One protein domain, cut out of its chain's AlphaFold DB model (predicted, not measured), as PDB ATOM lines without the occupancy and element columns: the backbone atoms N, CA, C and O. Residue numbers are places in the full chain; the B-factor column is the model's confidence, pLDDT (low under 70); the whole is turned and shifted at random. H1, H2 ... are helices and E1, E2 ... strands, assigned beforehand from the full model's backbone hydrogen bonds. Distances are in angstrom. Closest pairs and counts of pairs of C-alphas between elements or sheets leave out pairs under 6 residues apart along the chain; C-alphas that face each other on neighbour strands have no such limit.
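Overview. This is residues 16 to 33 and 44 to 164 of the 168 residues of an uncharacterized protein of Aspergillus coremiiformis (UniProt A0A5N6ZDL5). A small sheet of two short strands, E1 and E2, sits with E1 beside the middle of one very long helix, H2, which makes the longest axis. H1 packs on one side of H2, while the shorter helices lie on the other side: H3 and H4 toward the first residues of H2, and H6 and H7 meeting at a corner, with H5 close to H7. The printed part has 139 residues, with seven named helices and two named strands in the order H1, H2, E1, H3, H4, E2, H5, H6, H7; the sheet's order is E1, E2, antiparallel, and the class is mostly helix. The whole is compact, with a radius of gyration of the C-alphas of 16.2 A and spans of 54 by 40 by 22 A.

Along the chain. Find C-alpha 95 at (-22.239, 30.253, -34.504), where E1 begins; it covers residues 95 to 97, and E2 covers residues 122 to 124. Then look for C-alpha 45 at (-24.471, 53.461, -20.141); from there H2 runs through residues 45 to 78, 48.4 A long. H1 is residues 16 to 26, 15.0 A. H3 is residues 100 to 104, H4 residues 108 to 117, 14.2 A, and H5 residues 129 to 134. H6 is residues 142 to 152, 15.3 A, and H7 is residues 154 to 163, 14.2 A, ending at C-alpha 163, (1.711, 35.222, -43.377).

Arrangement. Start at the sheet, where N 96 and O 123 are 3.0 A apart and N 123 and O 96 also 3.0 A, both within hydrogen-bond range. The closest C-alphas of E1 and H2 are those of Trp 96 and Arg 62, 6.3 A apart. With its residues 61 to 72 alone, H2 touches H1, closest at the C-alphas of Val 65 and Ala 22, 5.1 A, at a shallow tilt of 26 degrees, opposite ways. With residues 48 to 52 alone it touches H4, closest at Ile 49 and Pro 108, C-alphas 5.5 A apart, about perpendicular at 77 degrees. H3 touches H4, the closest C-alphas being those of Leu 102 and Phe 111, 6.0 A. H2 and H6 are near each other, with 6 pairs of C-alphas within 10 A. H6 and H7 only just touch, and only at the corner by their link, with 3 pairs of C-alphas within 8 A, the closest those of Val 149 and Ala 157, 5.4 A. H5 is close to H7 but not clearly touching, closest at the C-alphas of Leu 132 and Trp 160, 7.9 A. In the seven helices every O i to N i+4 pair is within hydrogen-bond range.

Size, cuts and confidence. The two C-alphas farthest apart, those of Ser 44 and Lys 82, are 54.6 A apart. Residues 34 to 43 are not printed, and C-alphas 33 and 44 are 25.5 A apart across this cut. Look along residues 79 to 94 for the long link from H2 to E1; in it residues 86 and 88 to 91 have pLDDT under 70, while the mean of the printed part is 92.9.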
ATOM      1  N   PRO A  16     -21.749  10.867 -22.535       91.50
ATOM      2  CA  PRO A  16     -23.202  11.047 -22.602       91.50
ATOM      3  C   PRO A  16     -23.725  12.130 -21.643       91.50
ATOM      4  O   PRO A  16     -24.618  12.906 -21.994       91.50
ATOM      5  N   GLU A  17     -23.162  12.226 -20.438       94.12
ATOM      6  CA  GLU A  17     -23.515  13.236 -19.437       94.12
ATOM      7  C   GLU A  17     -23.074  14.637 -19.873       94.12
ATOM      8  O   GLU A  17     -23.823  15.606 -19.700       94.12
ATOM      9  N   LEU A  18     -21.885  14.746 -20.477       94.19
ATOM     10  CA  LEU A  18     -21.387  15.987 -21.066       94.19
ATOM     11  C   LEU A  18     -22.299  16.464 -22.203       94.19
ATOM     12  O   LEU A  18     -22.703  17.625 -22.211       94.19
ATOM     13  N   GLU A  19     -22.666  15.574 -23.127       92.25
ATOM     14  CA  GLU A  19     -23.563  15.874 -24.250       92.25
ATOM     15  C   GLU A  19     -24.945  16.312 -23.760       92.25
ATOM     16  O   GLU A  19     -25.475  17.325 -24.212       92.25
ATOM     17  N   THR A  20     -25.505  15.610 -22.772       93.88
ATOM     18  CA  THR A  20     -26.806  15.959 -22.178       93.88
ATOM     19  C   THR A  20     -26.770  17.337 -21.514       93.88
ATOM     20  O   THR A  20     -27.685  18.151 -21.684       93.88
ATOM     21  N   SER A  21     -25.691  17.638 -20.789       95.44
ATOM     22  CA  SER A  21     -25.489  18.945 -20.154       95.44
ATOM     23  C   SER A  21     -25.325  20.058 -21.193       95.44
ATOM     24  O   SER A  21     -25.933  21.122 -21.064       95.44
ATOM     25  N   ALA A  22     -24.570  19.801 -22.263       93.94
ATOM     26  CA  ALA A  22     -24.383  20.741 -23.363       93.94
ATOM     27  C   ALA A  22     -25.692  21.006 -24.124       93.94
ATOM     28  O   ALA A  22     -25.988  22.157 -24.432       93.94
ATOM     29  N   LEU A  23     -26.520  19.983 -24.359       92.44
ATOM     30  CA  LEU A  23     -27.858  20.139 -24.947       92.44
ATOM     31  C   LEU A  23     -28.806  20.938 -24.046       92.44
ATOM     32  O   LEU A  23     -29.636  21.696 -24.542       92.44
ATOM     33  N   THR A  24     -28.675  20.805 -22.726       94.75
ATOM     34  CA  THR A  24     -29.459  21.608 -21.775       94.75
ATOM     35  C   THR A  24     -29.049  23.078 -21.851       94.75
ATOM     36  O   THR A  24     -29.907  23.957 -21.913       94.75
ATOM     37  N   LEU A  25     -27.744  23.353 -21.919       94.31
ATOM     38  CA  LEU A  25     -27.217  24.706 -22.094       94.31
ATOM     39  C   LEU A  25     -27.596  25.304 -23.459       94.31
ATOM     40  O   LEU A  25     -27.903  26.492 -23.537       94.31
ATOM     41  N   LEU A  26     -27.646  24.483 -24.513       91.56
ATOM     42  CA  LEU A  26     -28.059  24.875 -25.865       91.56
ATOM     43  C   LEU A  26     -29.436  25.552 -25.881       91.56
ATOM     44  O   LEU A  26     -29.632  26.516 -26.618       91.56
ATOM     45  N   ALA A  27     -30.369  25.108 -25.034       89.38
ATOM     46  CA  ALA A  27     -31.708  25.692 -24.934       89.38
ATOM     47  C   ALA A  27     -31.720  27.145 -24.414       89.38
ATOM     48  O   ALA A  27     -32.721  27.843 -24.567       89.38
ATOM     49  N   CYS A  28     -30.624  27.611 -23.811       90.88
ATOM     50  CA  CYS A  28     -30.476  28.967 -23.278       90.88
ATOM     51  C   CYS A  28     -29.668  29.897 -24.200       90.88
ATOM     52  O   CYS A  28     -29.419  31.054 -23.841       90.88
ATOM     53  N   ILE A  29     -29.231  29.399 -25.360       93.69
ATOM     54  CA  ILE A  29     -28.304  30.091 -26.251       93.69
ATOM     55  C   ILE A  29     -29.028  30.641 -27.477       93.69
ATOM     56  O   ILE A  29     -29.771  29.942 -28.164       93.69
ATOM     57  N   TYR A  30     -28.726  31.894 -27.802       92.81
ATOM     58  CA  TYR A  30     -29.009  32.478 -29.106       92.81
ATOM     59  C   TYR A  30     -27.808  32.315 -30.049       92.81
ATOM     60  O   TYR A  30     -26.667  32.598 -29.670       92.81
ATOM     61  N   PHE A  31     -28.073  31.926 -31.298       93.44
ATOM     62  CA  PHE A  31     -27.069  31.841 -32.358       93.44
ATOM     63  C   PHE A  31     -27.261  32.970 -33.380       93.44
ATOM     64  O   PHE A  31     -28.245  32.943 -34.123       93.44
ATOM     65  N   PRO A  32     -26.349  33.960 -33.438       93.56
ATOM     66  CA  PRO A  32     -26.392  34.997 -34.467       93.56
ATOM     67  C   PRO A  32     -26.157  34.419 -35.868       93.56
ATOM     68  O   PRO A  32     -25.471  33.407 -36.035       93.56
ATOM     69  N   ASP A  33     -26.706  35.076 -36.887       91.31
ATOM     70  CA  ASP A  33     -26.507  34.702 -38.289       91.31
ATOM     71  C   ASP A  33     -25.570  35.708 -38.980       91.31
ATOM     72  O   ASP A  33     -25.829  36.907 -38.883       91.31
ATOM     73  N   SER A  44     -27.483  54.390 -23.829       94.75
ATOM     74  CA  SER A  44     -27.328  54.647 -22.394       94.75
ATOM     75  C   SER A  44     -26.294  53.714 -21.773       94.75
ATOM     76  O   SER A  44     -26.258  52.525 -22.084       94.75
ATOM     77  N   ALA A  45     -25.504  54.235 -20.830       93.44
ATOM     78  CA  ALA A  45     -24.471  53.461 -20.141       93.44
ATOM     79  C   ALA A  45     -25.031  52.188 -19.477       93.44
ATOM     80  O   ALA A  45     -24.454  51.114 -19.614       93.44
ATOM     81  N   SER A  46     -26.199  52.273 -18.827       95.69
ATOM     82  CA  SER A  46     -26.837  51.106 -18.202       95.69
ATOM     83  C   SER A  46     -27.193  50.016 -19.216       95.69
ATOM     84  O   SER A  46     -26.960  48.842 -18.963       95.69
ATOM     85  N   ALA A  47     -27.709  50.398 -20.386       95.88
ATOM     86  CA  ALA A  47     -28.080  49.432 -21.411       95.88
ATOM     87  C   ALA A  47     -26.851  48.825 -22.107       95.88
ATOM     88  O   ALA A  47     -26.906  47.671 -22.522       95.88
ATOM     89  N   VAL A  48     -25.741  49.566 -22.219       96.25
ATOM     90  CA  VAL A  48     -24.460  49.027 -22.710       96.25
ATOM     91  C   VAL A  48     -23.923  47.972 -21.743       96.25
ATOM     92  O   VAL A  48     -23.525  46.896 -22.184       96.25
ATOM     93  N   ILE A  49     -23.987  48.234 -20.433       97.56
ATOM     94  CA  ILE A  49     -23.610  47.263 -19.393       97.56
ATOM     95  C   ILE A  49     -24.457  45.989 -19.505       97.56
ATOM     96  O   ILE A  49     -23.905  44.885 -19.507       97.56
ATOM     97  N   ASP A  50     -25.778  46.125 -19.641       97.25
ATOM     98  CA  ASP A  50     -26.687  44.985 -19.792       97.25
ATOM     99  C   ASP A  50     -26.393  44.195 -21.078       97.25
ATOM    100  O   ASP A  50     -26.348  42.961 -21.063       97.25
ATOM    101  N   PHE A  51     -26.145  44.900 -22.188       96.88
ATOM    102  CA  PHE A  51     -25.793  44.289 -23.468       96.88
ATOM    103  C   PHE A  51     -24.489  43.496 -23.366       96.88
ATOM    104  O   PHE A  51     -24.464  42.327 -23.750       96.88
ATOM    105  N   TRP A  52     -23.427  44.093 -22.822       97.56
ATOM    106  CA  TRP A  52     -22.131  43.435 -22.660       97.56
ATOM    107  C   TRP A  52     -22.225  42.220 -21.735       97.56
ATOM    108  O   TRP A  52     -21.762  41.137 -22.089       97.56
ATOM    109  N   THR A  53     -22.909  42.354 -20.596       97.19
ATOM    110  CA  THR A  53     -23.115  41.249 -19.642       97.19
ATOM    111  C   THR A  53     -23.852  40.081 -20.299       97.19
ATOM    112  O   THR A  53     -23.447  38.923 -20.174       97.19
ATOM    113  N   SER A  54     -24.917  40.382 -21.047       96.38
ATOM    114  CA  SER A  54     -25.663  39.388 -21.817       96.38
ATOM    115  C   SER A  54     -24.795  38.750 -22.902       96.38
ATOM    116  O   SER A  54     -24.794  37.526 -23.052       96.38
ATOM    117  N   TRP A  55     -24.009  39.552 -23.624       97.00
ATOM    118  CA  TRP A  55     -23.106  39.066 -24.660       97.00
ATOM    119  C   TRP A  55     -22.059  38.105 -24.091       97.00
ATOM    120  O   TRP A  55     -21.912  37.013 -24.634       97.00
ATOM    121  N   ILE A  56     -21.409  38.445 -22.971       97.31
ATOM    122  CA  ILE A  56     -20.416  37.591 -22.299       97.31
ATOM    123  C   ILE A  56     -21.038  36.261 -21.885       97.31
ATOM    124  O   ILE A  56     -20.462  35.204 -22.154       97.31
ATOM    125  N   PHE A  57     -22.223  36.290 -21.266       96.69
ATOM    126  CA  PHE A  57     -22.932  35.073 -20.878       96.69
ATOM    127  C   PHE A  57     -23.233  34.192 -22.095       96.69
ATOM    128  O   PHE A  57     -22.899  33.006 -22.118       96.69
ATOM    129  N   GLN A  58     -23.825  34.787 -23.130       97.19
ATOM    130  CA  GLN A  58     -24.213  34.088 -24.347       97.19
ATOM    131  C   GLN A  58     -23.000  33.525 -25.100       97.19
ATOM    132  O   GLN A  58     -23.034  32.388 -25.565       97.19
ATOM    133  N   GLU A  59     -21.909  34.283 -25.196       97.25
ATOM    134  CA  GLU A  59     -20.693  33.860 -25.891       97.25
ATOM    135  C   GLU A  59     -19.947  32.766 -25.126       97.25
ATOM    136  O   GLU A  59     -19.522  31.774 -25.721       97.25
ATOM    137  N   SER A  60     -19.883  32.875 -23.798       97.19
ATOM    138  CA  SER A  60     -19.342  31.820 -22.936       97.19
ATOM    139  C   SER A  60     -20.129  30.520 -23.090       97.19
ATOM    140  O   SER A  60     -19.542  29.440 -23.198       97.19
ATOM    141  N   ALA A  61     -21.459  30.612 -23.149       97.00
ATOM    142  CA  ALA A  61     -22.329  29.462 -23.335       97.00
ATOM    143  C   ALA A  61     -22.140  28.823 -24.725       97.00
ATOM    144  O   ALA A  61     -21.942  27.608 -24.807       97.00
ATOM    145  N   ARG A  62     -22.097  29.623 -25.804       96.44
ATOM    146  CA  ARG A  62     -21.794  29.150 -27.172       96.44
ATOM    147  C   ARG A  62     -20.467  28.399 -27.238       96.44
ATOM    148  O   ARG A  62     -20.435  27.266 -27.718       96.44
ATOM    149  N   ARG A  63     -19.393  28.992 -26.708       95.81
ATOM    150  CA  ARG A  63     -18.048  28.389 -26.674       95.81
ATOM    151  C   ARG A  63     -18.016  27.102 -25.858       95.81
ATOM    152  O   ARG A  63     -17.398  26.132 -26.283       95.81
ATOM    153  N   THR A  64     -18.727  27.062 -24.730       96.25
ATOM    154  CA  THR A  64     -18.822  25.869 -23.874       96.25
ATOM    155  C   THR A  64     -19.516  24.717 -24.590       96.25
ATOM    156  O   THR A  64     -18.985  23.607 -24.610       96.25
ATOM    157  N   VAL A  65     -20.672  24.967 -25.214       94.81
ATOM    158  CA  VAL A  65     -21.382  23.937 -25.985       94.81
ATOM    159  C   VAL A  65     -20.513  23.452 -27.138       94.81
ATOM    160  O   VAL A  65     -20.302  22.250 -27.281       94.81
ATOM    161  N   LEU A  66     -19.944  24.374 -27.915       93.56
ATOM    162  CA  LEU A  66     -19.085  24.032 -29.044       93.56
ATOM    163  C   LEU A  66     -17.895  23.164 -28.610       93.56
ATOM    164  O   LEU A  66     -17.596  22.154 -29.246       93.56
ATOM    165  N   PHE A  67     -17.257  23.512 -27.490       94.06
ATOM    166  CA  PHE A  67     -16.141  22.749 -26.945       94.06
ATOM    167  C   PHE A  67     -16.549  21.377 -26.409       94.06
ATOM    168  O   PHE A  67     -15.814  20.414 -26.598       94.06
ATOM    169  N   ALA A  68     -17.711  21.267 -25.764       94.44
ATOM    170  CA  ALA A  68     -18.215  19.998 -25.250       94.44
ATOM    171  C   ALA A  68     -18.413  18.978 -26.380       94.44
ATOM    172  O   ALA A  68     -17.923  17.852 -26.288       94.44
ATOM    173  N   PHE A  69     -19.050  19.393 -27.479       91.31
ATOM    174  CA  PHE A  69     -19.228  18.539 -28.654       91.31
ATOM    175  C   PHE A  69     -17.905  18.261 -29.366       91.31
ATOM    176  O   PHE A  69     -17.635  17.120 -29.733       91.31
ATOM    177  N   TYR A  70     -17.030  19.260 -29.493       90.81
ATOM    178  CA  TYR A  70     -15.682  19.052 -30.018       90.81
ATOM    179  C   TYR A  70     -14.902  17.993 -29.218       90.81
ATOM    180  O   TYR A  70     -14.348  17.057 -29.798       90.81
ATOM    181  N   LEU A  71     -14.910  18.087 -27.886       92.31
ATOM    182  CA  LEU A  71     -14.248  17.137 -26.994       92.31
ATOM    183  C   LEU A  71     -14.864  15.738 -27.093       92.31
ATOM    184  O   LEU A  71     -14.124  14.758 -27.138       92.31
ATOM    185  N   ALA A  72     -16.194  15.635 -27.168       90.94
ATOM    186  CA  ALA A  72     -16.882  14.365 -27.374       90.94
ATOM    187  C   ALA A  72     -16.438  13.696 -28.681       90.94
ATOM    188  O   ALA A  72     -16.079  12.519 -28.689       90.94
ATOM    189  N   GLN A  73     -16.364  14.457 -29.776       88.06
ATOM    190  CA  GLN A  73     -15.898  13.934 -31.057       88.06
ATOM    191  C   GLN A  73     -14.424  13.507 -31.024       88.06
ATOM    192  O   GLN A  73     -14.090  12.444 -31.550       88.06
ATOM    193  N   LEU A  74     -13.550  14.284 -30.376       89.06
ATOM    194  CA  LEU A  74     -12.151  13.900 -30.176       89.06
ATOM    195  C   LEU A  74     -12.011  12.634 -29.331       89.06
ATOM    196  O   LEU A  74     -11.211  11.765 -29.664       89.06
ATOM    197  N   TYR A  75     -12.784  12.514 -28.253       91.00
ATOM    198  CA  TYR A  75     -12.762  11.337 -27.392       91.00
ATOM    199  C   TYR A  75     -13.117  10.073 -28.179       91.00
ATOM    200  O   TYR A  75     -12.375   9.092 -28.139       91.00
ATOM    201  N   ARG A  76     -14.208  10.118 -28.952       87.88
ATOM    202  CA  ARG A  76     -14.642   9.007 -29.811       87.88
ATOM    203  C   ARG A  76     -13.566   8.627 -30.832       87.88
ATOM    204  O   ARG A  76     -13.286   7.445 -31.029       87.88
ATOM    205  N   LEU A  77     -12.912   9.627 -31.432       87.94
ATOM    206  CA  LEU A  77     -11.800   9.421 -32.363       87.94
ATOM    207  C   LEU A  77     -10.614   8.715 -31.687       87.94
ATOM    208  O   LEU A  77     -10.096   7.740 -32.227       87.94
ATOM    209  N   VAL A  78     -10.201   9.176 -30.503       90.44
ATOM    210  CA  VAL A  78      -9.076   8.597 -29.745       90.44
ATOM    211  C   VAL A  78      -9.378   7.170 -29.282       90.44
ATOM    212  O   VAL A  78      -8.477   6.335 -29.279       90.44
ATOM    213  N   GLN A  79     -10.636   6.860 -28.960       89.69
ATOM    214  CA  GLN A  79     -11.068   5.500 -28.617       89.69
ATOM    215  C   GLN A  79     -11.135   4.551 -29.823       89.69
ATOM    216  O   GLN A  79     -11.388   3.356 -29.661       89.69
ATOM    217  N   GLY A  80     -10.900   5.053 -31.038       87.75
ATOM    218  CA  GLY A  80     -10.941   4.249 -32.253       87.75
ATOM    219  C   GLY A  80     -12.355   3.830 -32.647       87.75
ATOM    220  O   GLY A  80     -12.522   2.785 -33.287       87.75
ATOM    221  N   GLU A  81     -13.374   4.616 -32.273       86.75
ATOM    222  CA  GLU A  81     -14.738   4.383 -32.738       86.75
ATOM    223  C   GLU A  81     -14.779   4.378 -34.271       86.75
ATOM    224  O   GLU A  81     -14.258   5.262 -34.953       86.75
ATOM    225  N   LYS A  82     -15.397   3.335 -34.826       82.69
ATOM    226  CA  LYS A  82     -15.532   3.153 -36.272       82.69
ATOM    227  C   LYS A  82     -16.831   3.800 -36.744       82.69
ATOM    228  O   LYS A  82     -17.826   3.775 -36.031       82.69
ATOM    229  N   ASN A  83     -16.840   4.291 -37.984       78.88
ATOM    230  CA  ASN A  83     -18.002   4.925 -38.627       78.88
ATOM    231  C   ASN A  83     -18.414   6.281 -38.025       78.88
ATOM    232  O   ASN A  83     -19.589   6.642 -38.075       78.88
ATOM    233  N   LEU A  84     -17.461   7.048 -37.489       78.19
ATOM    234  CA  LEU A  84     -17.711   8.447 -37.151       78.19
ATOM    235  C   LEU A  84     -18.068   9.218 -38.429       78.19
ATOM    236  O   LEU A  84     -17.250   9.342 -39.341       78.19
ATOM    237  N   VAL A  85     -19.298   9.722 -38.494       72.38
ATOM    238  CA  VAL A  85     -19.747  10.631 -39.550       72.38
ATOM    239  C   VAL A  85     -19.583  12.049 -39.024       72.38
ATOM    240  O   VAL A  85     -20.212  12.420 -38.036       72.38
ATOM    241  N   CYS A  86     -18.719  12.831 -39.668       69.31
ATOM    242  CA  CYS A  86     -18.562  14.251 -39.384       69.31
ATOM    243  C   CYS A  86     -19.198  15.038 -40.527       69.31
ATOM    244  O   CYS A  86     -18.760  14.941 -41.671       69.31
ATOM    245  N   ASP A  87     -20.224  15.822 -40.219       70.31
ATOM    246  CA  ASP A  87     -20.846  16.767 -41.150       70.31
ATOM    247  C   ASP A  87     -20.043  18.073 -41.288       70.31
ATOM    248  O   ASP A  87     -20.473  19.004 -41.965       70.31
ATOM    249  N   GLY A  88     -18.882  18.154 -40.626       69.06
ATOM    250  CA  GLY A  88     -18.065  19.360 -40.513       69.06
ATOM    251  C   GLY A  88     -18.607  20.379 -39.507       69.06
ATOM    252  O   GLY A  88     -17.926  21.358 -39.230       69.06
ATOM    253  N   LYS A  89     -19.788  20.146 -38.919       68.31
ATOM    254  CA  LYS A  89     -20.477  21.071 -38.006       68.31
ATOM    255  C   LYS A  89     -20.478  20.597 -36.557       68.31
ATOM    256  O   LYS A  89     -21.193  21.155 -35.731       68.31
ATOM    257  N   LEU A  90     -19.715  19.546 -36.250       69.31
ATOM    258  CA  LEU A  90     -19.738  18.871 -34.948       69.31
ATOM    259  C   LEU A  90     -21.149  18.366 -34.576       69.31
ATOM    260  O   LEU A  90     -21.472  18.245 -33.398       69.31
ATOM    261  N   GLY A  91     -21.992  18.085 -35.581       65.38
ATOM    262  CA  GLY A  91     -23.363  17.610 -35.393       65.38
ATOM    263  C   GLY A  91     -24.365  18.665 -34.911       65.38
ATOM    264  O   GLY A  91     -25.472  18.296 -34.522       65.38
ATOM    265  N   LEU A  92     -24.014  19.958 -34.923       75.12
ATOM    266  CA  LEU A  92     -24.886  21.046 -34.470       75.12
ATOM    267  C   LEU A  92     -24.834  22.262 -35.393       75.12
ATOM    268  O   LEU A  92     -23.769  22.668 -35.855       75.12
ATOM    269  N   VAL A  93     -25.982  22.919 -35.570       84.25
ATOM    270  CA  VAL A  93     -25.998  24.297 -36.077       84.25
ATOM    271  C   VAL A  93     -25.475  25.204 -34.973       84.25
ATOM    272  O   VAL A  93     -26.028  25.219 -33.874       84.25
ATOM    273  N   HIS A  94     -24.413  25.945 -35.258       89.75
ATOM    274  CA  HIS A  94     -23.776  26.806 -34.272       89.75
ATOM    275  C   HIS A  94     -23.170  28.036 -34.933       89.75
ATOM    276  O   HIS A  94     -22.789  28.032 -36.101       89.75
ATOM    277  N   SER A  95     -23.044  29.095 -34.156       94.62
ATOM    278  CA  SER A  95     -22.239  30.253 -34.504       94.62
ATOM    279  C   SER A  95     -21.598  30.820 -33.254       94.62
ATOM    280  O   SER A  95     -22.053  30.501 -32.161       94.62
ATOM    281  N   TRP A  96     -20.524  31.589 -33.398       95.69
ATOM    282  CA  TRP A  96     -19.801  32.215 -32.289       95.69
ATOM    283  C   TRP A  96     -18.875  33.324 -32.816       95.69
ATOM    284  O   TRP A  96     -18.569  33.360 -34.014       95.69
ATOM    285  N   TYR A  97     -18.463  34.245 -31.944       96.12
ATOM    286  CA  TYR A  97     -17.605  35.371 -32.312       96.12
ATOM    287  C   TYR A  97     -16.142  35.004 -32.086       96.12
ATOM    288  O   TYR A  97     -15.733  34.735 -30.959       96.12
ATOM    289  N   LEU A  98     -15.343  35.026 -33.151       95.81
ATOM    290  CA  LEU A  98     -13.920  34.674 -33.096       95.81
ATOM    291  C   LEU A  98     -13.024  35.838 -32.625       95.81
ATOM    292  O   LEU A  98     -11.880  35.611 -32.234       95.81
ATOM    293  N   SER A  99     -13.555  37.065 -32.644       96.12
ATOM    294  CA  SER A  99     -12.833  38.304 -32.337       96.12
ATOM    295  C   SER A  99     -12.139  38.291 -30.968       96.12
ATOM    296  O   SER A  99     -12.786  38.344 -29.916       96.12
ATOM    297  N   ALA A 100     -10.803  38.321 -30.987       97.31
ATOM    298  CA  ALA A 100      -9.958  38.496 -29.806       97.31
ATOM    299  C   ALA A 100     -10.200  39.818 -29.092       97.31
ATOM    300  O   ALA A 100     -10.104  39.881 -27.870       97.31
ATOM    301  N   HIS A 101     -10.545  40.860 -29.841       97.50
ATOM    302  CA  HIS A 101     -10.801  42.176 -29.278       97.50
ATOM    303  C   HIS A 101     -12.095  42.191 -28.461       97.50
ATOM    304  O   HIS A 101     -12.103  42.705 -27.348       97.50
ATOM    305  N   LEU A 102     -13.173  41.582 -28.971       96.88
ATOM    306  CA  LEU A 102     -14.433  41.500 -28.227       96.88
ATOM    307  C   LEU A 102     -14.309  40.613 -26.991       96.88
ATOM    308  O   LEU A 102     -14.790  40.977 -25.923       96.88
ATOM    309  N   TRP A 103     -13.662  39.454 -27.132       97.38
ATOM    310  CA  TRP A 103     -13.456  38.542 -26.007       97.38
ATOM    311  C   TRP A 103     -12.498  39.111 -24.951       97.38
ATOM    312  O   TRP A 103     -12.631  38.812 -23.768       97.38
ATOM    313  N   GLY A 104     -11.525  39.916 -25.383       96.81
ATOM    314  CA  GLY A 104     -10.502  40.510 -24.528       96.81
ATOM    315  C   GLY A 104     -10.916  41.791 -23.806       96.81
ATOM    316  O   GLY A 104     -10.179  42.209 -22.914       96.81
ATOM    317  N   ALA A 105     -12.055  42.399 -24.152       97.50
ATOM    318  CA  ALA A 105     -12.520  43.629 -23.518       97.50
ATOM    319  C   ALA A 105     -12.752  43.432 -22.008       97.50
ATOM    320  O   ALA A 105     -13.449  42.504 -21.589       97.50
ATOM    321  N   GLN A 106     -12.161  44.300 -21.185       96.19
ATOM    322  CA  GLN A 106     -12.167  44.184 -19.721       96.19
ATOM    323  C   GLN A 106     -13.369  44.867 -19.064       96.19
ATOM    324  O   GLN A 106     -13.718  44.544 -17.926       96.19
ATOM    325  N   ASP A 107     -13.999  45.800 -19.771       96.88
ATOM    326  CA  ASP A 107     -15.123  46.583 -19.278       96.88
ATOM    327  C   ASP A 107     -16.132  46.909 -20.407       96.88
ATOM    328  O   ASP A 107     -15.843  46.691 -21.593       96.88
ATOM    329  N   PRO A 108     -17.345  47.390 -20.065       97.31
ATOM    330  CA  PRO A 108     -18.383  47.669 -21.053       97.31
ATOM    331  C   PRO A 108     -18.021  48.802 -22.022       97.31
ATOM    332  O   PRO A 108     -18.532  48.810 -23.144       97.31
ATOM    333  N   ASP A 109     -17.179  49.754 -21.613       96.19
ATOM    334  CA  ASP A 109     -16.809  50.907 -22.435       96.19
ATOM    335  C   ASP A 109     -15.800  50.481 -23.512       96.19
ATOM    336  O   ASP A 109     -15.977  50.797 -24.692       96.19
ATOM    337  N   GLU A 110     -14.793  49.684 -23.140       97.31
ATOM    338  CA  GLU A 110     -13.867  49.042 -24.079       97.31
ATOM    339  C   GLU A 110     -14.620  48.127 -25.050       97.31
ATOM    340  O   GLU A 110     -14.415  48.200 -26.264       97.31
ATOM    341  N   PHE A 111     -15.546  47.310 -24.539       97.81
ATOM    342  CA  PHE A 111     -16.383  46.458 -25.379       97.81
ATOM    343  C   PHE A 111     -17.188  47.286 -26.386       97.81
ATOM    344  O   PHE A 111     -17.242  46.936 -27.565       97.81
ATOM    345  N   ALA A 112     -17.787  48.396 -25.948       96.81
ATOM    346  CA  ALA A 112     -18.575  49.260 -26.816       96.81
ATOM    347  C   ALA A 112     -17.736  49.921 -27.916       96.81
ATOM    348  O   ALA A 112     -18.193  50.035 -29.057       96.81
ATOM    349  N   LEU A 113     -16.505  50.325 -27.598       95.94
ATOM    350  CA  LEU A 113     -15.556  50.847 -28.577       95.94
ATOM    351  C   LEU A 113     -15.235  49.785 -29.636       95.94
ATOM    352  O   LEU A 113     -15.445  50.005 -30.830       95.94
ATOM    353  N   VAL A 114     -14.808  48.597 -29.198       96.69
ATOM    354  CA  VAL A 114     -14.436  47.494 -30.094       96.69
ATOM    355  C   VAL A 114     -15.616  47.047 -30.954       96.69
ATOM    356  O   VAL A 114     -15.444  46.833 -32.152       96.69
ATOM    357  N   TRP A 115     -16.814  46.935 -30.379       96.50
ATOM    358  CA  TRP A 115     -18.019  46.524 -31.099       96.50
ATOM    359  C   TRP A 115     -18.333  47.428 -32.294       96.50
ATOM    360  O   TRP A 115     -18.815  46.948 -33.316       96.50
ATOM    361  N   ASN A 116     -18.061  48.726 -32.185       94.62
ATOM    362  CA  ASN A 116     -18.341  49.670 -33.263       94.62
ATOM    363  C   ASN A 116     -17.193  49.787 -34.275       94.62
ATOM    364  O   ASN A 116     -17.441  50.090 -35.440       94.62
ATOM    365  N   GLU A 117     -15.948  49.582 -33.844       94.88
ATOM    366  CA  GLU A 117     -14.760  49.878 -34.655       94.88
ATOM    367  C   GLU A 117     -14.121  48.655 -35.315       94.88
ATOM    368  O   GLU A 117     -13.359  48.801 -36.275       94.88
ATOM    369  N   ARG A 118     -14.374  47.452 -34.796       94.50
ATOM    370  CA  ARG A 118     -13.709  46.221 -35.231       94.50
ATOM    371  C   ARG A 118     -14.692  45.234 -35.822       94.50
ATOM    372  O   ARG A 118     -15.866  45.193 -35.468       94.50
ATOM    373  N   ASP A 119     -14.170  44.396 -36.703       93.56
ATOM    374  CA  ASP A 119     -14.909  43.258 -37.217       93.56
ATOM    375  C   ASP A 119     -15.058  42.184 -36.132       93.56
ATOM    376  O   ASP A 119     -14.145  41.916 -35.345       93.56
ATOM    377  N   HIS A 120     -16.237  41.572 -36.065       94.25
ATOM    378  CA  HIS A 120     -16.563  40.598 -35.023       94.25
ATOM    379  C   HIS A 120     -16.226  39.164 -35.443       94.25
ATOM    380  O   HIS A 120     -16.207  38.275 -34.590       94.25
ATOM    381  N   PHE A 121     -15.985  38.936 -36.743       95.06
ATOM    382  CA  PHE A 121     -15.682  37.631 -37.341       95.06
ATOM    383  C   PHE A 121     -16.596  36.511 -36.833       95.06
ATOM    384  O   PHE A 121     -16.165  35.555 -36.184       95.06
ATOM    385  N   LEU A 122     -17.891  36.638 -37.126       95.81
ATOM    386  CA  LEU A 122     -18.861  35.615 -36.762       95.81
ATOM    387  C   LEU A 122     -18.672  34.358 -37.622       95.81
ATOM    388  O   LEU A 122     -18.889  34.380 -38.835       95.81
ATOM    389  N   VAL A 123     -18.310  33.252 -36.978       94.81
ATOM    390  CA  VAL A 123     -18.144  31.943 -37.615       94.81
ATOM    391  C   VAL A 123     -19.415  31.140 -37.397       94.81
ATOM    392  O   VAL A 123     -19.843  30.985 -36.258       94.81
ATOM    393  N   LYS A 124     -20.003  30.609 -38.474       94.38
ATOM    394  CA  LYS A 124     -21.182  29.731 -38.435       94.38
ATOM    395  C   LYS A 124     -20.836  28.371 -39.020       94.38
ATOM    396  O   LYS A 124     -20.213  28.314 -40.077       94.38
ATOM    397  N   ASP A 125     -21.255  27.299 -38.355       91.75
ATOM    398  CA  ASP A 125     -21.094  25.912 -38.799       91.75
ATOM    399  C   ASP A 125     -19.644  25.580 -39.210       91.75
ATOM    400  O   ASP A 125     -19.407  25.006 -40.271       91.75
ATOM    401  N   ALA A 126     -18.673  26.018 -38.395       89.19
ATOM    402  CA  ALA A 126     -17.231  25.918 -38.657       89.19
ATOM    403  C   ALA A 126     -16.766  26.455 -40.034       89.19
ATOM    404  O   ALA A 126     -15.705  26.081 -40.536       89.19
ATOM    405  N   ASN A 127     -17.531  27.353 -40.660       91.69
ATOM    406  CA  ASN A 127     -17.126  28.008 -41.897       91.69
ATOM    407  C   ASN A 127     -16.156  29.159 -41.600       91.69
ATOM    408  O   ASN A 127     -16.566  30.274 -41.274       91.69
ATOM    409  N   PHE A 128     -14.864  28.879 -41.756       93.94
ATOM    410  CA  PHE A 128     -13.787  29.851 -41.569       93.94
ATOM    411  C   PHE A 128     -13.448  30.661 -42.827       93.94
ATOM    412  O   PHE A 128     -12.520  31.459 -42.774       93.94
ATOM    413  N   GLY A 129     -14.161  30.504 -43.950       95.00
ATOM    414  CA  GLY A 129     -13.767  31.095 -45.238       95.00
ATOM    415  C   GLY A 129     -13.467  32.596 -45.165       95.00
ATOM    416  O   GLY A 129     -12.394  33.026 -45.575       95.00
ATOM    417  N   ARG A 130     -14.364  33.372 -44.544       95.38
ATOM    418  CA  ARG A 130     -14.174  34.816 -44.344       95.38
ATOM    419  C   ARG A 130     -13.000  35.138 -43.416       95.38
ATOM    420  O   ARG A 130     -12.241  36.054 -43.689       95.38
ATOM    421  N   VAL A 131     -12.822  34.365 -42.344       96.31
ATOM    422  CA  VAL A 131     -11.686  34.537 -41.421       96.31
ATOM    423  C   VAL A 131     -10.373  34.310 -42.164       96.31
ATOM    424  O   VAL A 131      -9.447  35.101 -42.038       96.31
ATOM    425  N   LEU A 132     -10.301  33.258 -42.981       97.12
ATOM    426  CA  LEU A 132      -9.091  32.900 -43.714       97.12
ATOM    427  C   LEU A 132      -8.705  33.917 -44.790       97.12
ATOM    428  O   LEU A 132      -7.521  33.982 -45.131       97.12
ATOM    429  N   ASP A 133      -9.672  34.674 -45.299       96.88
ATOM    430  CA  ASP A 133      -9.477  35.716 -46.304       96.88
ATOM    431  C   ASP A 133      -9.162  37.071 -45.648       96.88
ATOM    432  O   ASP A 133      -8.110  37.658 -45.896       96.88
ATOM    433  N   GLU A 134     -10.011  37.515 -44.720       96.88
ATOM    434  CA  GLU A 134     -10.062  38.908 -44.261       96.88
ATOM    435  C   GLU A 134      -9.384  39.158 -42.905       96.88
ATOM    436  O   GLU A 134      -8.879  40.256 -42.676       96.88
ATOM    437  N   ALA A 135      -9.366  38.180 -41.991       97.06
ATOM    438  CA  ALA A 135      -8.909  38.420 -40.622       97.06
ATOM    439  C   ALA A 135      -7.387  38.572 -40.536       97.06
ATOM    440  O   ALA A 135      -6.636  37.866 -41.214       97.06
ATOM    441  N   GLY A 136      -6.915  39.450 -39.655       96.81
ATOM    442  CA  GLY A 136      -5.540  39.475 -39.182       96.81
ATOM    443  C   GLY A 136      -5.300  38.421 -38.101       96.81
ATOM    444  O   GLY A 136      -6.220  37.903 -37.473       96.81
ATOM    445  N   ALA A 137      -4.032  38.106 -37.840       96.44
ATOM    446  CA  ALA A 137      -3.681  37.150 -36.791       96.44
ATOM    447  C   ALA A 137      -4.110  37.611 -35.383       96.44
ATOM    448  O   ALA A 137      -4.541  36.797 -34.564       96.44
ATOM    449  N   GLY A 138      -4.023  38.921 -35.123       96.56
ATOM    450  CA  GLY A 138      -4.435  39.533 -33.858       96.56
ATOM    451  C   GLY A 138      -5.948  39.554 -33.632       96.56
ATOM    452  O   GLY A 138      -6.372  39.718 -32.493       96.56
ATOM    453  N   ASP A 139      -6.751  39.334 -34.678       97.25
ATOM    454  CA  ASP A 139      -8.207  39.239 -34.557       97.25
ATOM    455  C   ASP A 139      -8.650  37.872 -34.015       97.25
ATOM    456  O   ASP A 139      -9.789  37.727 -33.575       97.25
ATOM    457  N   VAL A 140      -7.769  36.862 -34.037       97.12
ATOM    458  CA  VAL A 140      -8.087  35.483 -33.652       97.12
ATOM    459  C   VAL A 140      -7.690  35.205 -32.207       97.12
ATOM    460  O   VAL A 140      -6.503  35.175 -31.861       97.12
ATOM    461  N   ASP A 141      -8.683  34.914 -31.372       95.69
ATOM    462  CA  ASP A 141      -8.442  34.554 -29.979       95.69
ATOM    463  C   ASP A 141      -7.918  33.119 -29.792       95.69
ATOM    464  O   ASP A 141      -7.782  32.335 -30.734       95.69
ATOM    465  N   VAL A 142      -7.606  32.759 -28.545       95.00
ATOM    466  CA  VAL A 142      -7.052  31.437 -28.203       95.00
ATOM    467  C   VAL A 142      -7.994  30.292 -28.588       95.00
ATOM    468  O   VAL A 142      -7.537  29.241 -29.044       95.00
ATOM    469  N   PHE A 143      -9.306  30.474 -28.440       95.56
ATOM    470  CA  PHE A 143     -10.275  29.439 -28.789       95.56
ATOM    471  C   PHE A 143     -10.385  29.284 -30.313       95.56
ATOM    472  O   PHE A 143     -10.422  28.166 -30.829       95.56
ATOM    473  N   GLY A 144     -10.344  30.392 -31.050       95.25
ATOM    474  CA  GLY A 144     -10.344  30.426 -32.508       95.25
ATOM    475  C   GLY A 144      -9.087  29.793 -33.081       95.25
ATOM    476  O   GLY A 144      -9.182  28.990 -34.004       95.25
ATOM    477  N   ARG A 145      -7.923  30.062 -32.477       95.94
ATOM    478  CA  ARG A 145      -6.646  29.410 -32.804       95.94
ATOM    479  C   ARG A 145      -6.739  27.899 -32.660       95.94
ATOM    480  O   ARG A 145      -6.372  27.180 -33.586       95.94
ATOM    481  N   MET A 146      -7.274  27.416 -31.537       95.19
ATOM    482  CA  MET A 146      -7.477  25.984 -31.310       95.19
ATOM    483  C   MET A 146      -8.343  25.361 -32.414       95.19
ATOM    484  O   MET A 146      -7.948  24.351 -32.994       95.19
ATOM    485  N   LEU A 147      -9.487  25.967 -32.745       93.31
ATOM    486  CA  LEU A 147     -10.377  25.432 -33.779       93.31
ATOM    487  C   LEU A 147      -9.795  25.535 -35.194       93.31
ATOM    488  O   LEU A 147      -9.969  24.611 -35.986       93.31
ATOM    489  N   LEU A 148      -9.068  26.608 -35.513       94.50
ATOM    490  CA  LEU A 148      -8.387  26.762 -36.803       94.50
ATOM    491  C   LEU A 148      -7.298  25.709 -37.002       94.50
ATOM    492  O   LEU A 148      -7.170  25.177 -38.101       94.50
ATOM    493  N   VAL A 149      -6.546  25.365 -35.953       95.31
ATOM    494  CA  VAL A 149      -5.564  24.270 -36.010       95.31
ATOM    495  C   VAL A 149      -6.255  22.937 -36.274       95.31
ATOM    496  O   VAL A 149      -5.764  22.154 -37.084       95.31
ATOM    497  N   SER A 150      -7.400  22.685 -35.645       90.12
ATOM    498  CA  SER A 150      -8.181  21.471 -35.897       90.12
ATOM    499  C   SER A 150      -8.777  21.428 -37.305       90.12
ATOM    500  O   SER A 150      -8.923  20.346 -37.865       90.12
ATOM    501  N   TYR A 151      -9.097  22.587 -37.883       91.19
ATOM    502  CA  TYR A 151      -9.674  22.710 -39.223       91.19
ATOM    503  C   TYR A 151      -8.626  22.604 -40.345       91.19
ATOM    504  O   TYR A 151      -8.812  21.844 -41.292       91.19
ATOM    505  N   LEU A 152      -7.522  23.350 -40.248       94.31
ATOM    506  CA  LEU A 152      -6.473  23.418 -41.277       94.31
ATOM    507  C   LEU A 152      -5.376  22.358 -41.104       94.31
ATOM    508  O   LEU A 152      -4.668  22.027 -42.056       94.31
ATOM    509  N   GLY A 153      -5.181  21.871 -39.881       94.56
ATOM    510  CA  GLY A 153      -3.949  21.208 -39.466       94.56
ATOM    511  C   GLY A 153      -2.873  22.202 -39.018       94.56
ATOM    512  O   GLY A 153      -2.893  23.393 -39.341       94.56
ATOM    513  N   ARG A 154      -1.900  21.698 -38.250       95.56
ATOM    514  CA  ARG A 154      -0.870  22.521 -37.600       95.56
ATOM    515  C   ARG A 154       0.006  23.278 -38.597       95.56
ATOM    516  O   ARG A 154       0.263  24.459 -38.372       95.56
ATOM    517  N   GLU A 155       0.484  22.634 -39.663       97.62
ATOM    518  CA  GLU A 155       1.401  23.286 -40.607       97.62
ATOM    519  C   GLU A 155       0.717  24.436 -41.350       97.62
ATOM    520  O   GLU A 155       1.269  25.532 -41.441       97.62
ATOM    521  N   GLN A 156      -0.504  24.206 -41.837       97.75
ATOM    522  CA  GLN A 156      -1.271  25.209 -42.577       97.75
ATOM    523  C   GLN A 156      -1.708  26.365 -41.677       97.75
ATOM    524  O   GLN A 156      -1.558  27.520 -42.070       97.75
ATOM    525  N   ALA A 157      -2.177  26.081 -40.457       97.62
ATOM    526  CA  ALA A 157      -2.490  27.124 -39.485       97.62
ATOM    527  C   ALA A 157      -1.248  27.967 -39.160       97.62
ATOM    528  O   ALA A 157      -1.301  29.192 -39.222       97.62
ATOM    529  N   SER A 158      -0.101  27.331 -38.898       97.69
ATOM    530  CA  SER A 158       1.150  28.047 -38.624       97.69
ATOM    531  C   SER A 158       1.582  28.935 -39.794       97.69
ATOM    532  O   SER A 158       1.971  30.079 -39.567       97.69
ATOM    533  N   ALA A 159       1.473  28.451 -41.036       97.88
ATOM    534  CA  ALA A 159       1.757  29.253 -42.222       97.88
ATOM    535  C   ALA A 159       0.786  30.438 -42.370       97.88
ATOM    536  O   ALA A 159       1.208  31.533 -42.741       97.88
ATOM    537  N   TRP A 160      -0.496  30.239 -42.048       97.94
ATOM    538  CA  TRP A 160      -1.522  31.280 -42.100       97.94
ATOM    539  C   TRP A 160      -1.263  32.413 -41.094       97.94
ATOM    540  O   TRP A 160      -1.336  33.581 -41.480       97.94
ATOM    541  N   PHE A 161      -0.900  32.083 -39.845       97.88
ATOM    542  CA  PHE A 161      -0.517  33.073 -38.824       97.88
ATOM    543  C   PHE A 161       0.762  33.817 -39.219       97.88
ATOM    544  O   PHE A 161       0.791  35.050 -39.182       97.88
ATOM    545  N   LEU A 162       1.777  33.089 -39.703       97.69
ATOM    546  CA  LEU A 162       3.050  33.679 -40.122       97.69
ATOM    547  C   LEU A 162       2.869  34.673 -41.274       97.69
ATOM    548  O   LEU A 162       3.435  35.765 -41.245       97.69
ATOM    549  N   ALA A 163       2.040  34.331 -42.264       97.44
ATOM    550  CA  ALA A 163       1.711  35.222 -43.377       97.44
ATOM    551  C   ALA A 163       1.012  36.521 -42.930       97.44
ATOM    552  O   ALA A 163       1.013  37.501 -43.670       97.44
ATOM    553  N   ARG A 164       0.441  36.538 -41.720       96.69
ATOM    554  CA  ARG A 164      -0.264  37.672 -41.105       96.69
ATOM    555  C   ARG A 164       0.531  38.350 -39.988       96.69
ATOM    556  O   ARG A 164      -0.024  39.167 -39.259       96.69
TER     557      ARG A 164